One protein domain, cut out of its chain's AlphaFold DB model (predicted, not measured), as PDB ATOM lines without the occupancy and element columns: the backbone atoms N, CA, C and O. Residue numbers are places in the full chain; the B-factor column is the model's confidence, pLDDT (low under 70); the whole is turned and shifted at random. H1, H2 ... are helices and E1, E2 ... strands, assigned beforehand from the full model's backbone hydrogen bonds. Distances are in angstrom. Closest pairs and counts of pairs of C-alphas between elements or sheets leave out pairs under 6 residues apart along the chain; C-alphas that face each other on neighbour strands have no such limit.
ATOM      1  N   PHE A 176     128.120  97.377  53.825       68.81
ATOM      2  CA  PHE A 176     127.901  98.328  54.934       68.81
ATOM      3  C   PHE A 176     126.416  98.579  55.178       68.81
ATOM      4  O   PHE A 176     125.944  98.516  56.316       68.81
ATOM      5  N   GLN A 177     125.691  98.810  54.088       74.06
ATOM      6  CA  GLN A 177     124.279  99.152  54.117       74.06
ATOM      7  C   GLN A 177     123.412  98.009  54.663       74.06
ATOM      8  O   GLN A 177     122.647  98.215  55.604       74.06
ATOM      9  N   LEU A 178     123.596  96.786  54.154       70.69
ATOM     10  CA  LEU A 178     122.862  95.605  54.620       70.69
ATOM     11  C   LEU A 178     123.078  95.366  56.119       70.69
ATOM     12  O   LEU A 178     122.165  95.021  56.863       70.69
ATOM     13  N   MET A 179     124.307  95.548  56.582       73.56
ATOM     14  CA  MET A 179     124.667  95.243  57.963       73.56
ATOM     15  C   MET A 179     124.080  96.256  58.930       73.56
ATOM     16  O   MET A 179     123.637  95.883  60.015       73.56
ATOM     17  N   TYR A 180     124.051  97.525  58.527       78.44
ATOM     18  CA  TYR A 180     123.321  98.564  59.240       78.44
ATOM     19  C   TYR A 180     121.832  98.205  59.377       78.44
ATOM     20  O   TYR A 180     121.317  98.198  60.493       78.44
ATOM     21  N   GLU A 181     121.171  97.792  58.292       82.62
ATOM     22  CA  GLU A 181     119.754  97.387  58.313       82.62
ATOM     23  C   GLU A 181     119.493  96.193  59.249       82.62
ATOM     24  O   GLU A 181     118.535  96.195  60.027       82.62
ATOM     25  N   LEU A 182     120.374  95.187  59.242       80.56
ATOM     26  CA  LEU A 182     120.285  94.042  60.156       80.56
ATOM     27  C   LEU A 182     120.467  94.449  61.627       80.56
ATOM     28  O   LEU A 182     119.799  93.901  62.505       80.56
ATOM     29  N   CYS A 183     121.332  95.423  61.914       83.88
ATOM     30  CA  CYS A 183     121.500  95.948  63.267       83.88
ATOM     31  C   CYS A 183     120.265  96.714  63.748       83.88
ATOM     32  O   CYS A 183     119.840  96.520  64.886       83.88
ATOM     33  N   VAL A 184     119.649  97.526  62.878       87.81
ATOM     34  CA  VAL A 184     118.372  98.200  63.173       87.81
ATOM     35  C   VAL A 184     117.314  97.173  63.574       87.81
ATOM     36  O   VAL A 184     116.606  97.369  64.564       87.81
ATOM     37  N   LYS A 185     117.246  96.039  62.864       88.38
ATOM     38  CA  LYS A 185     116.323  94.942  63.180       88.38
ATOM     39  C   LYS A 185     116.572  94.340  64.571       88.38
ATOM     40  O   LYS A 185     115.606  94.156  65.302       88.38
ATOM     41  N   LEU A 186     117.831  94.082  64.945       87.88
ATOM     42  CA  LEU A 186     118.189  93.527  66.264       87.88
ATOM     43  C   LEU A 186     117.874  94.479  67.421       87.88
ATOM     44  O   LEU A 186     117.413  94.045  68.472       87.88
ATOM     45  N   ILE A 187     118.118  95.778  67.240       91.25
ATOM     46  CA  ILE A 187     117.766  96.775  68.258       91.25
ATOM     47  C   ILE A 187     116.239  96.849  68.391       91.25
ATOM     48  O   ILE A 187     115.710  96.809  69.499       91.25
ATOM     49  N   SER A 188     115.522  96.868  67.262       91.25
ATOM     50  CA  SER A 188     114.054  96.932  67.230       91.25
ATOM     51  C   SER A 188     113.379  95.710  67.867       91.25
ATOM     52  O   SER A 188     112.294  95.841  68.426       91.25
ATOM     53  N   SER A 189     114.001  94.526  67.806       89.94
ATOM     54  CA  SER A 189     113.503  93.312  68.471       89.94
ATOM     55  C   SER A 189     113.887  93.210  69.953       89.94
ATOM     56  O   SER A 189     113.433  92.293  70.633       89.94
ATOM     57  N   GLY A 190     114.691  94.146  70.475       90.00
ATOM     58  CA  GLY A 190     115.190  94.135  71.856       90.00
ATOM     59  C   GLY A 190     116.386  93.203  72.090       90.00
ATOM     60  O   GLY A 190     116.848  93.070  73.228       90.00
ATOM     61  N   ASP A 191     116.918  92.601  71.025       91.44
ATOM     62  CA  ASP A 191     118.052  91.672  71.049       91.44
ATOM     63  C   ASP A 191     119.413  92.390  71.037       91.44
ATOM     64  O   ASP A 191     120.468  91.749  71.096       91.44
ATOM     65  N   ALA A 192     119.419  93.723  70.968       92.69
ATOM     66  CA  ALA A 192     120.614  94.553  71.012       92.69
ATOM     67  C   ALA A 192     120.357  95.914  71.678       92.69
ATOM     68  O   ALA A 192     119.221  96.380  71.723       92.69
ATOM     69  N   TYR A 193     121.413  96.544  72.195       94.31
ATOM     70  CA  TYR A 193     121.352  97.849  72.864       94.31
ATOM     71  C   TYR A 193     122.616  98.680  72.616       94.31
ATOM     72  O   TYR A 193     123.686  98.121  72.343       94.31
ATOM     73  N   ALA A 194     122.495 100.006  72.713       90.44
ATOM     74  CA  ALA A 194     123.628 100.927  72.639       90.44
ATOM     75  C   ALA A 194     124.356 101.034  73.991       90.44
ATOM     76  O   ALA A 194     123.727 101.090  75.043       90.44
ATOM     77  N   ASP A 195     125.688 101.061  73.966       89.00
ATOM     78  CA  ASP A 195     126.547 101.107  75.151       89.00
ATOM     79  C   ASP A 195     127.755 102.036  74.926       89.00
ATOM     80  O   ASP A 195     128.492 101.873  73.947       89.00
ATOM     81  N   ASP A 196     127.961 102.998  75.827       86.00
ATOM     82  CA  ASP A 196     129.079 103.956  75.848       86.00
ATOM     83  C   ASP A 196     130.180 103.584  76.857       86.00
ATOM     84  O   ASP A 196     131.133 104.342  77.048       86.00
ATOM     85  N   THR A 197     130.047 102.434  77.525       86.00
ATOM     86  CA  THR A 197     130.987 102.004  78.562       86.00
ATOM     87  C   THR A 197     132.396 101.901  77.980       86.00
ATOM     88  O   THR A 197     132.613 101.303  76.919       86.00
ATOM     89  N   ASP A 198     133.375 102.486  78.675       81.94
ATOM     90  CA  ASP A 198     134.758 102.466  78.216       81.94
ATOM     91  C   ASP A 198     135.290 101.027  78.115       81.94
ATOM     92  O   ASP A 198     134.801 100.086  78.745       81.94
ATOM     93  N   LYS A 199     136.312 100.839  77.278       74.12
ATOM     94  CA  LYS A 199     136.789  99.506  76.904       74.12
ATOM     95  C   LYS A 199     137.296  98.687  78.096       74.12
ATOM     96  O   LYS A 199     137.107  97.468  78.099       74.12
ATOM     97  N   ASP A 200     137.967  99.313  79.058       77.88
ATOM     98  CA  ASP A 200     138.572  98.598  80.181       77.88
ATOM     99  C   ASP A 200     137.497  98.180  81.185       77.88
ATOM    100  O   ASP A 200     137.468  97.016  81.601       77.88
ATOM    101  N   THR A 201     136.543  99.072  81.458       86.25
ATOM    102  CA  THR A 201     135.356  98.766  82.264       86.25
ATOM    103  C   THR A 201     134.514  97.668  81.617       86.25
ATOM    104  O   THR A 201     134.245  96.655  82.260       86.25
ATOM    105  N   MET A 202     134.201  97.776  80.321       85.88
ATOM    106  CA  MET A 202     133.430  96.763  79.589       85.88
ATOM    107  C   MET A 202     134.108  95.384  79.620       85.88
ATOM    108  O   MET A 202     133.448  94.356  79.785       85.88
ATOM    109  N   ASN A 203     135.435  95.329  79.462       83.06
ATOM    110  CA  ASN A 203     136.182  94.072  79.553       83.06
ATOM    111  C   ASN A 203     136.092  93.458  80.953       83.06
ATOM    112  O   ASN A 203     135.968  92.235  81.074       83.06
ATOM    113  N   ASN A 204     136.154  94.286  81.997       87.69
ATOM    114  CA  ASN A 204     136.016  93.840  83.376       87.69
ATOM    115  C   ASN A 204     134.596  93.335  83.664       87.69
ATOM    116  O   ASN A 204     134.434  92.221  84.156       87.69
ATOM    117  N   GLU A 205     133.569  94.086  83.262       89.56
ATOM    118  CA  GLU A 205     132.164  93.689  83.383       89.56
ATOM    119  C   GLU A 205     131.905  92.338  82.713       89.56
ATOM    120  O   GLU A 205     131.384  91.415  83.338       89.56
ATOM    121  N   ARG A 206     132.366  92.155  81.468       89.62
ATOM    122  CA  ARG A 206     132.248  90.870  80.758       89.62
ATOM    123  C   ARG A 206     133.020  89.748  81.453       89.62
ATOM    124  O   ARG A 206     132.580  88.596  81.438       89.62
ATOM    125  N   ARG A 207     134.177  90.036  82.055       86.00
ATOM    126  CA  ARG A 207     134.993  89.034  82.759       86.00
ATOM    127  C   ARG A 207     134.311  88.535  84.032       86.00
ATOM    128  O   ARG A 207     134.297  87.320  84.248       86.00
ATOM    129  N   GLU A 208     133.727  89.445  84.800       90.38
ATOM    130  CA  GLU A 208     133.076  89.168  86.085       90.38
ATOM    131  C   GLU A 208     131.590  88.797  85.943       90.38
ATOM    132  O   GLU A 208     130.993  88.254  86.864       90.38
ATOM    133  N   GLY A 209     131.006  89.006  84.761       90.19
ATOM    134  CA  GLY A 209     129.612  88.681  84.464       90.19
ATOM    135  C   GLY A 209     128.615  89.739  84.938       90.19
ATOM    136  O   GLY A 209     127.494  89.420  85.326       90.19
ATOM    137  N   ILE A 210     129.043  91.000  84.929       91.81
ATOM    138  CA  ILE A 210     128.274  92.163  85.369       91.81
ATOM    139  C   ILE A 210     127.540  92.754  84.158       91.81
ATOM    140  O   ILE A 210     128.107  92.874  83.070       91.81
ATOM    141  N   ALA A 211     126.264  93.102  84.338       92.69
ATOM    142  CA  ALA A 211     125.469  93.782  83.320       92.69
ATOM    143  C   ALA A 211     125.951  95.227  83.122       92.69
ATOM    144  O   ALA A 211     126.191  95.928  84.103       92.69
ATOM    145  N   SER A 212     126.018  95.688  81.869       93.19
ATOM    146  CA  SER A 212     126.238  97.110  81.578       93.19
ATOM    147  C   SER A 212     125.082  97.952  82.114       93.19
ATOM    148  O   SER A 212     123.920  97.538  82.053       93.19
ATOM    149  N   LYS A 213     125.389  99.179  82.551       93.50
ATOM    150  CA  LYS A 213     124.393 100.193  82.941       93.50
ATOM    151  C   LYS A 213     123.351 100.468  81.846       93.50
ATOM    152  O   LYS A 213     122.237 100.873  82.159       93.50
ATOM    153  N   HIS A 214     123.699 100.234  80.577       93.00
ATOM    154  CA  HIS A 214     122.842 100.492  79.417       93.00
ATOM    155  C   HIS A 214     122.121  99.252  78.884       93.00
ATOM    156  O   HIS A 214     121.375  99.347  77.912       93.00
ATOM    157  N   ARG A 215     122.288  98.088  79.525       93.94
ATOM    158  CA  ARG A 215     121.719  96.822  79.046       93.94
ATOM    159  C   ARG A 215     120.205  96.866  78.847       93.94
ATOM    160  O   ARG A 215     119.696  96.256  77.910       93.94
ATOM    161  N   ASP A 216     119.496  97.591  79.704       92.75
ATOM    162  CA  ASP A 216     118.034  97.701  79.672       92.75
ATOM    163  C   ASP A 216     117.538  98.992  78.997       92.75
ATOM    164  O   ASP A 216     116.379  99.368  79.158       92.75
ATOM    165  N   MET A 217     118.397  99.660  78.215       92.31
ATOM    166  CA  MET A 217     118.014 100.802  77.381       92.31
ATOM    167  C   MET A 217     116.885 100.422  76.408       92.31
ATOM    168  O   MET A 217     116.840  99.297  75.896       92.31
ATOM    169  N   SER A 218     115.972 101.365  76.156       93.75
ATOM    170  CA  SER A 218     114.874 101.165  75.211       93.75
ATOM    171  C   SER A 218     115.398 101.006  73.774       93.75
ATOM    172  O   SER A 218     116.498 101.457  73.435       93.75
ATOM    173  N   ALA A 219     114.609 100.355  72.915       92.06
ATOM    174  CA  ALA A 219     114.950 100.222  71.499       92.06
ATOM    175  C   ALA A 219     114.998 101.592  70.797       92.06
ATOM    176  O   ALA A 219     115.870 101.815  69.964       92.06
ATOM    177  N   GLU A 220     114.103 102.512  71.167       92.81
ATOM    178  CA  GLU A 220     114.038 103.874  70.620       92.81
ATOM    179  C   GLU A 220     115.310 104.669  70.949       92.81
ATOM    180  O   GLU A 220     115.943 105.210  70.042       92.81
ATOM    181  N   ASP A 221     115.749 104.648  72.211       91.81
ATOM    182  CA  ASP A 221     116.979 105.331  72.640       91.81
ATOM    183  C   ASP A 221     118.231 104.682  72.026       91.81
ATOM    184  O   ASP A 221     119.148 105.367  71.572       91.81
ATOM    185  N   SER A 222     118.256 103.347  71.944       92.00
ATOM    186  CA  SER A 222     119.368 102.620  71.319       92.00
ATOM    187  C   SER A 222     119.479 102.920  69.821       92.00
ATOM    188  O   SER A 222     120.590 103.035  69.308       92.00
ATOM    189  N   LEU A 223     118.350 103.068  69.115       92.19
ATOM    190  CA  LEU A 223     118.325 103.481  67.708       92.19
ATOM    191  C   LEU A 223     118.780 104.932  67.538       92.19
ATOM    192  O   LEU A 223     119.533 105.212  66.610       92.19
ATOM    193  N   ALA A 224     118.383 105.839  68.436       89.50
ATOM    194  CA  ALA A 224     118.834 107.229  68.400       89.50
ATOM    195  C   ALA A 224     120.364 107.322  68.516       89.50
ATOM    196  O   ALA A 224     121.014 107.929  67.663       89.50
ATOM    197  N   HIS A 225     120.959 106.626  69.489       85.94
ATOM    198  CA  HIS A 225     122.417 106.548  69.603       85.94
ATOM    199  C   HIS A 225     123.067 105.830  68.417       85.94
ATOM    200  O   HIS A 225     124.173 106.187  68.009       85.94
ATOM    201  N   PHE A 226     122.393 104.847  67.817       86.75
ATOM    202  CA  PHE A 226     122.894 104.173  66.624       86.75
ATOM    203  C   PHE A 226     122.928 105.091  65.386       86.75
ATOM    204  O   PHE A 226     123.888 105.046  64.613       86.75
ATOM    205  N   GLU A 227     121.947 105.983  65.227       82.69
ATOM    206  CA  GLU A 227     121.984 107.048  64.213       82.69
ATOM    207  C   GLU A 227     123.086 108.077  64.499       82.69
ATOM    208  O   GLU A 227     123.805 108.488  63.589       82.69
ATOM    209  N   GLU A 228     123.298 108.453  65.763       73.25
ATOM    210  CA  GLU A 228     124.417 109.326  66.148       73.25
ATOM    211  C   GLU A 228     125.778 108.687  65.824       73.25
ATOM    212  O   GLU A 228     126.694 109.364  65.348       73.25
ATOM    213  N   MET A 229     125.910 107.369  66.022       72.06
ATOM    214  CA  MET A 229     127.107 106.613  65.642       72.06
ATOM    215  C   MET A 229     127.374 106.683  64.130       72.06
ATOM    216  O   MET A 229     128.532 106.752  63.719       72.06
ATOM    217  N   LYS A 230     126.326 106.712  63.294       68.31
ATOM    218  CA  LYS A 230     126.438 106.850  61.829       68.31
ATOM    219  C   LYS A 230     126.962 108.226  61.406       68.31
ATOM    220  O   LYS A 230     127.653 108.328  60.395       68.31
ATOM    221  N   LEU A 231     126.663 109.270  62.181       63.16
ATOM    222  CA  LEU A 231     127.102 110.650  61.937       63.16
ATOM    223  C   LEU A 231     128.528 110.941  62.446       63.16
ATOM    224  O   LEU A 231     129.065 112.015  62.181       63.16
ATOM    225  N   GLY A 232     129.169 109.978  63.123       47.44
ATOM    226  CA  GLY A 232     130.592 110.029  63.479       47.44
ATOM    227  C   GLY A 232     130.930 110.832  64.739       47.44
ATOM    228  O   GLY A 232     132.091 111.190  64.934       47.44
ATOM    229  N   SER A 233     129.951 111.119  65.599       45.25
ATOM    230  CA  SER A 233     130.096 112.054  66.727       45.25
ATOM    231  C   SER A 233     129.938 111.428  68.117       45.25
ATOM    232  O   SER A 233     129.644 112.147  69.070       45.25
ATOM    233  N   SER A 234     130.104 110.109  68.275       55.06
ATOM    234  CA  SER A 234     129.700 109.438  69.516       55.06
ATOM    235  C   SER A 234     130.653 108.311  69.963       55.06
ATOM    236  O   SER A 234     131.263 107.620  69.148       55.06
ATOM    237  N   GLY A 235     130.813 108.144  71.283       63.44
ATOM    238  CA  GLY A 235     131.627 107.090  71.916       63.44
ATOM    239  C   GLY A 235     130.907 105.743  72.074       63.44
ATOM    240  O   GLY A 235     131.367 104.895  72.836       63.44
ATOM    241  N   TRP A 236     129.778 105.557  71.387       77.31
ATOM    242  CA  TRP A 236     128.859 104.437  71.580       77.31
ATOM    243  C   TRP A 236     129.208 103.224  70.705       77.31
ATOM    244  O   TRP A 236     129.860 103.322  69.662       77.31
ATOM    245  N   CYS A 237     128.757 102.045  71.122       80.75
ATOM    246  CA  CYS A 237     128.759 100.821  70.324       80.75
ATOM    247  C   CYS A 237     127.479 100.011  70.554       80.75
ATOM    248  O   CYS A 237     126.811 100.212  71.560       80.75
ATOM    249  N   ILE A 238     127.144  99.074  69.661       87.56
ATOM    250  CA  ILE A 238     125.980  98.195  69.854       87.56
ATOM    251  C   ILE A 238     126.422  96.815  70.328       87.56
ATOM    252  O   ILE A 238     127.271  96.157  69.706       87.56
ATOM    253  N   ARG A 239     125.803  96.352  71.411       89.81
ATOM    254  CA  ARG A 239     126.013  95.032  72.012       89.81
ATOM    255  C   ARG A 239     124.785  94.157  71.814       89.81
ATOM    256  O   ARG A 239     123.662  94.646  71.878       89.81
ATOM    257  N   ALA A 240     124.997  92.863  71.588       89.81
ATOM    258  CA  ALA A 240     123.912  91.891  71.636       89.81
ATOM    259  C   ALA A 240     123.476  91.681  73.086       89.81
ATOM    260  O   ALA A 240     124.315  91.633  73.986       89.81
ATOM    261  N   LYS A 241     122.177  91.498  73.301       92.25
ATOM    262  CA  LYS A 241     121.584  91.157  74.591       92.25
ATOM    263  C   LYS A 241     121.392  89.640  74.657       92.25
ATOM    264  O   LYS A 241     120.380  89.121  74.208       92.25
ATOM    265  N   ILE A 242     122.380  88.919  75.192       91.31
ATOM    266  CA  ILE A 242     122.393  87.443  75.216       91.31
ATOM    267  C   ILE A 242     122.324  86.927  76.655       91.31
ATOM    268  O   ILE A 242     121.352  86.302  77.064       91.31
ATOM    269  N   SER A 243     123.374  87.164  77.432       91.31
ATOM    270  CA  SER A 243     123.530  86.712  78.817       91.31
ATOM    271  C   SER A 243     124.700  87.477  79.413       91.31
ATOM    272  O   SER A 243     125.647  87.807  78.710       91.31
ATOM    273  N   VAL A 244     124.648  87.759  80.709       89.88
ATOM    274  CA  VAL A 244     125.734  88.462  81.403       89.88
ATOM    275  C   VAL A 244     126.753  87.486  81.986       89.88
ATOM    276  O   VAL A 244     127.940  87.779  82.028       89.88
ATOM    277  N   ASP A 245     126.326  86.278  82.335       89.94
ATOM    278  CA  ASP A 245     127.052  85.312  83.159       89.94
ATOM    279  C   ASP A 245     127.386  83.997  82.435       89.94
ATOM    280  O   ASP A 245     127.962  83.090  83.041       89.94
ATOM    281  N   ASN A 246     127.102  83.897  81.128       92.12
ATOM    282  CA  ASN A 246     127.316  82.680  80.344       92.12
ATOM    283  C   ASN A 246     128.716  82.070  80.588       92.12
ATOM    284  O   ASN A 246     129.713  82.805  80.566       92.12
ATOM    285  N   PRO A 247     128.842  80.743  80.783       85.88
ATOM    286  CA  PRO A 247     130.144  80.092  80.937       85.88
ATOM    287  C   PRO A 247     131.102  80.375  79.772       85.88
ATOM    288  O   PRO A 247     132.308  80.522  79.980       85.88
ATOM    289  N   ASN A 248     130.571  80.516  78.551       84.00
ATOM    290  CA  ASN A 248     131.318  81.045  77.419       84.00
ATOM    291  C   ASN A 248     131.343  82.581  77.478       84.00
ATOM    292  O   ASN A 248     130.355  83.249  77.168       84.00
ATOM    293  N   LYS A 249     132.509  83.146  77.811       83.50
ATOM    294  CA  LYS A 249     132.722  84.600  77.924       83.50
ATOM    295  C   LYS A 249     132.464  85.365  76.620       83.50
ATOM    296  O   LYS A 249     132.160  86.557  76.661       83.50
ATOM    297  N   GLU A 250     132.537  84.701  75.468       81.19
ATOM    298  CA  GLU A 250     132.228  85.321  74.175       81.19
ATOM    299  C   GLU A 250     130.723  85.544  73.966       81.19
ATOM    300  O   GLU A 250     130.342  86.431  73.209       81.19
ATOM    301  N   LEU A 251     129.860  84.815  74.685       86.12
ATOM    302  CA  LEU A 251     128.407  85.032  74.690       86.12
ATOM    303  C   LEU A 251     127.959  86.090  75.707       86.12
ATOM    304  O   LEU A 251     126.765  86.356  75.815       86.12
ATOM    305  N   ARG A 252     128.897  86.688  76.452       90.00
ATOM    306  CA  ARG A 252     128.583  87.712  77.451       90.00
ATOM    307  C   ARG A 252     128.402  89.071  76.805       90.00
ATOM    308  O   ARG A 252     129.390  89.791  76.639       90.00
ATOM    309  N   ASP A 253     127.165  89.351  76.404       90.19
ATOM    310  CA  ASP A 253     126.707  90.542  75.680       90.19
ATOM    311  C   ASP A 253     127.795  91.142  74.767       90.19
ATOM    312  O   ASP A 253     128.350  92.211  75.063       90.19
ATOM    313  N   PRO A 254     128.215  90.420  73.712       87.81
ATOM    314  CA  PRO A 254     129.329  90.848  72.889       87.81
ATOM    315  C   PRO A 254     128.959  92.067  72.042       87.81
ATOM    316  O   PRO A 254     127.810  92.242  71.638       87.81
ATOM    317  N   VAL A 255     129.957  92.884  71.714       82.31
ATOM    318  CA  VAL A 255     129.803  93.967  70.733       82.31
ATOM    319  C   VAL A 255     129.529  93.336  69.362       82.31
ATOM    320  O   VAL A 255     130.359  92.576  68.863       82.31
ATOM    321  N   ILE A 256     128.362  93.626  68.782       75.06
ATOM    322  CA  ILE A 256     127.910  93.091  67.481       75.06
ATOM    323  C   ILE A 256     127.897  94.143  66.389       75.06
ATOM    324  O   ILE A 256     128.095  93.827  65.223       75.06
ATOM    325  N   TYR A 257     127.693  95.396  66.778       63.88
ATOM    326  CA  TYR A 257     127.843  96.517  65.888       63.88
ATOM    327  C   TYR A 257     128.836  97.463  66.514       63.88
ATOM    328  O   TYR A 257     128.554  98.436  67.210       63.88
ATOM    329  N   ARG A 258     130.069  97.132  66.202       60.47
ATOM    330  CA  ARG A 258     130.851  98.075  65.435       60.47
ATOM    331  C   ARG A 258     130.939  97.441  64.074       60.47
ATOM    332  O   ARG A 258     131.791  96.590  63.920       60.47
ATOM    333  N   TYR A 259     130.018  97.793  63.184       33.69
ATOM    334  CA  TYR A 259     130.139  97.549  61.756       33.69
ATOM    335  C   TYR A 259     130.492  96.074  61.342       33.69
ATOM    336  O   TYR A 259     131.615  95.632  61.530       33.69
ATOM    337  N   TYR A 260     129.527  95.348  60.729       40.53
ATOM    338  CA  TYR A 260     129.632  94.175  59.791       40.53
ATOM    339  C   TYR A 260     129.012  92.776  60.069       40.53
ATOM    340  O   TYR A 260     129.323  92.210  61.109       40.53
ATOM    341  N   ILE A 261     128.291  92.162  59.071       41.28
ATOM    342  CA  ILE A 261     127.906  90.708  58.848       41.28
ATOM    343  C   ILE A 261     127.390  90.291  57.408       41.28
ATOM    344  O   ILE A 261     126.513  90.949  56.859       41.28
ATOM    345  N   GLU A 262     127.806  89.124  56.842       50.56
ATOM    346  CA  GLU A 262     127.372  88.558  55.520       50.56
ATOM    347  C   GLU A 262     127.225  86.994  55.442       50.56
ATOM    348  O   GLU A 262     127.730  86.278  56.313       50.56
TER     349      GLU A 262
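What this domain is: This is residues 176 to 262 of the 562 residues of an uncharacterized protein of Polytolypa hystricis UAMH7299 (UniProt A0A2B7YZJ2). A small wall of three short strands, E1, E2 and E3, has two helices, H1 and H3, side by side over one of its faces. The third helix, H2, lies off the sheet towards the other end of the domain, where the long link from E2 to E3, residues 241 to 254 with no named element, also runs, its C-alphas 7 to 19 A from the mean of all C-alphas. The printed part has 87 residues with three named helices and three named strands in the order H1, E1, H2, H3, E2, E3; the sheet runs E1, E2, E3, antiparallel throughout. The class is mixed, helices and strands, and the whole is compact, with a radius of gyration of the C-alphas of 12.3 A and spans of 33 by 26 by 21 A.

How they stand to each other: E2, residues 237 to 240, is the inner strand of the sheet. E1, residues 192 to 195, is an edge strand antiparallel to E2 at 145 degrees, with N 195 and O 237 2.8 A apart and N 193 and O 239 3.0 A apart, both within hydrogen-bond range. E3, residues 255 to 257, is the other edge strand and forms a hairpin with E2, antiparallel at 113 degrees, with N 238 and O 257 2.9 A apart, within hydrogen-bond range. H3, residues 219 to 230, is on the sheet at a height of 8.4 A, over E1 and E2; the closest C-alphas of H3 and E1, those of Ser 222 and Ala 194, are 4.8 A apart. On the local plane H3 stands at 59 degrees to E1, slantwise to the strands but only just short of across. H1, residues 176 to 188, is on the same face at a height of 9.9 A, over E3 and, only just, over E1 and E2, with 3 C-alphas falling on each of these two. These make two layers, helices on one face of a sheet. H1 touches H3 with residues 184 to 188 alone, at a shallow tilt of 21 degrees, opposite ways; their closest C-alphas, Ser 188 and Ala 219, are 5.5 A apart. H2, residues 199 to 208, is not on the sheet and is apart from H1 and H3. In H1, H2 and H3 every O i to N i+4 pair is within hydrogen-bond range.

Where its parts are: E1 spans 9.8 A and E2 10.2 A from first to last C-alpha, E3 5.8 A. H1 spans 18.6 A from C-alpha 176 at (127.901, 98.328, 54.934), H3 16.4 A and H2 14.3 A. E3 ends at C-alpha 257, (127.843, 96.517, 65.888).

The domain as a whole: The C-alphas farthest apart, Leu 231 and Pro 247, are 36.1 A apart. The printed part has no cut. The link from E2 to E3, 14 residues, is long. Confidence is low, under 70, at residue 176, residues 230 to 235 and residues 257 to 262.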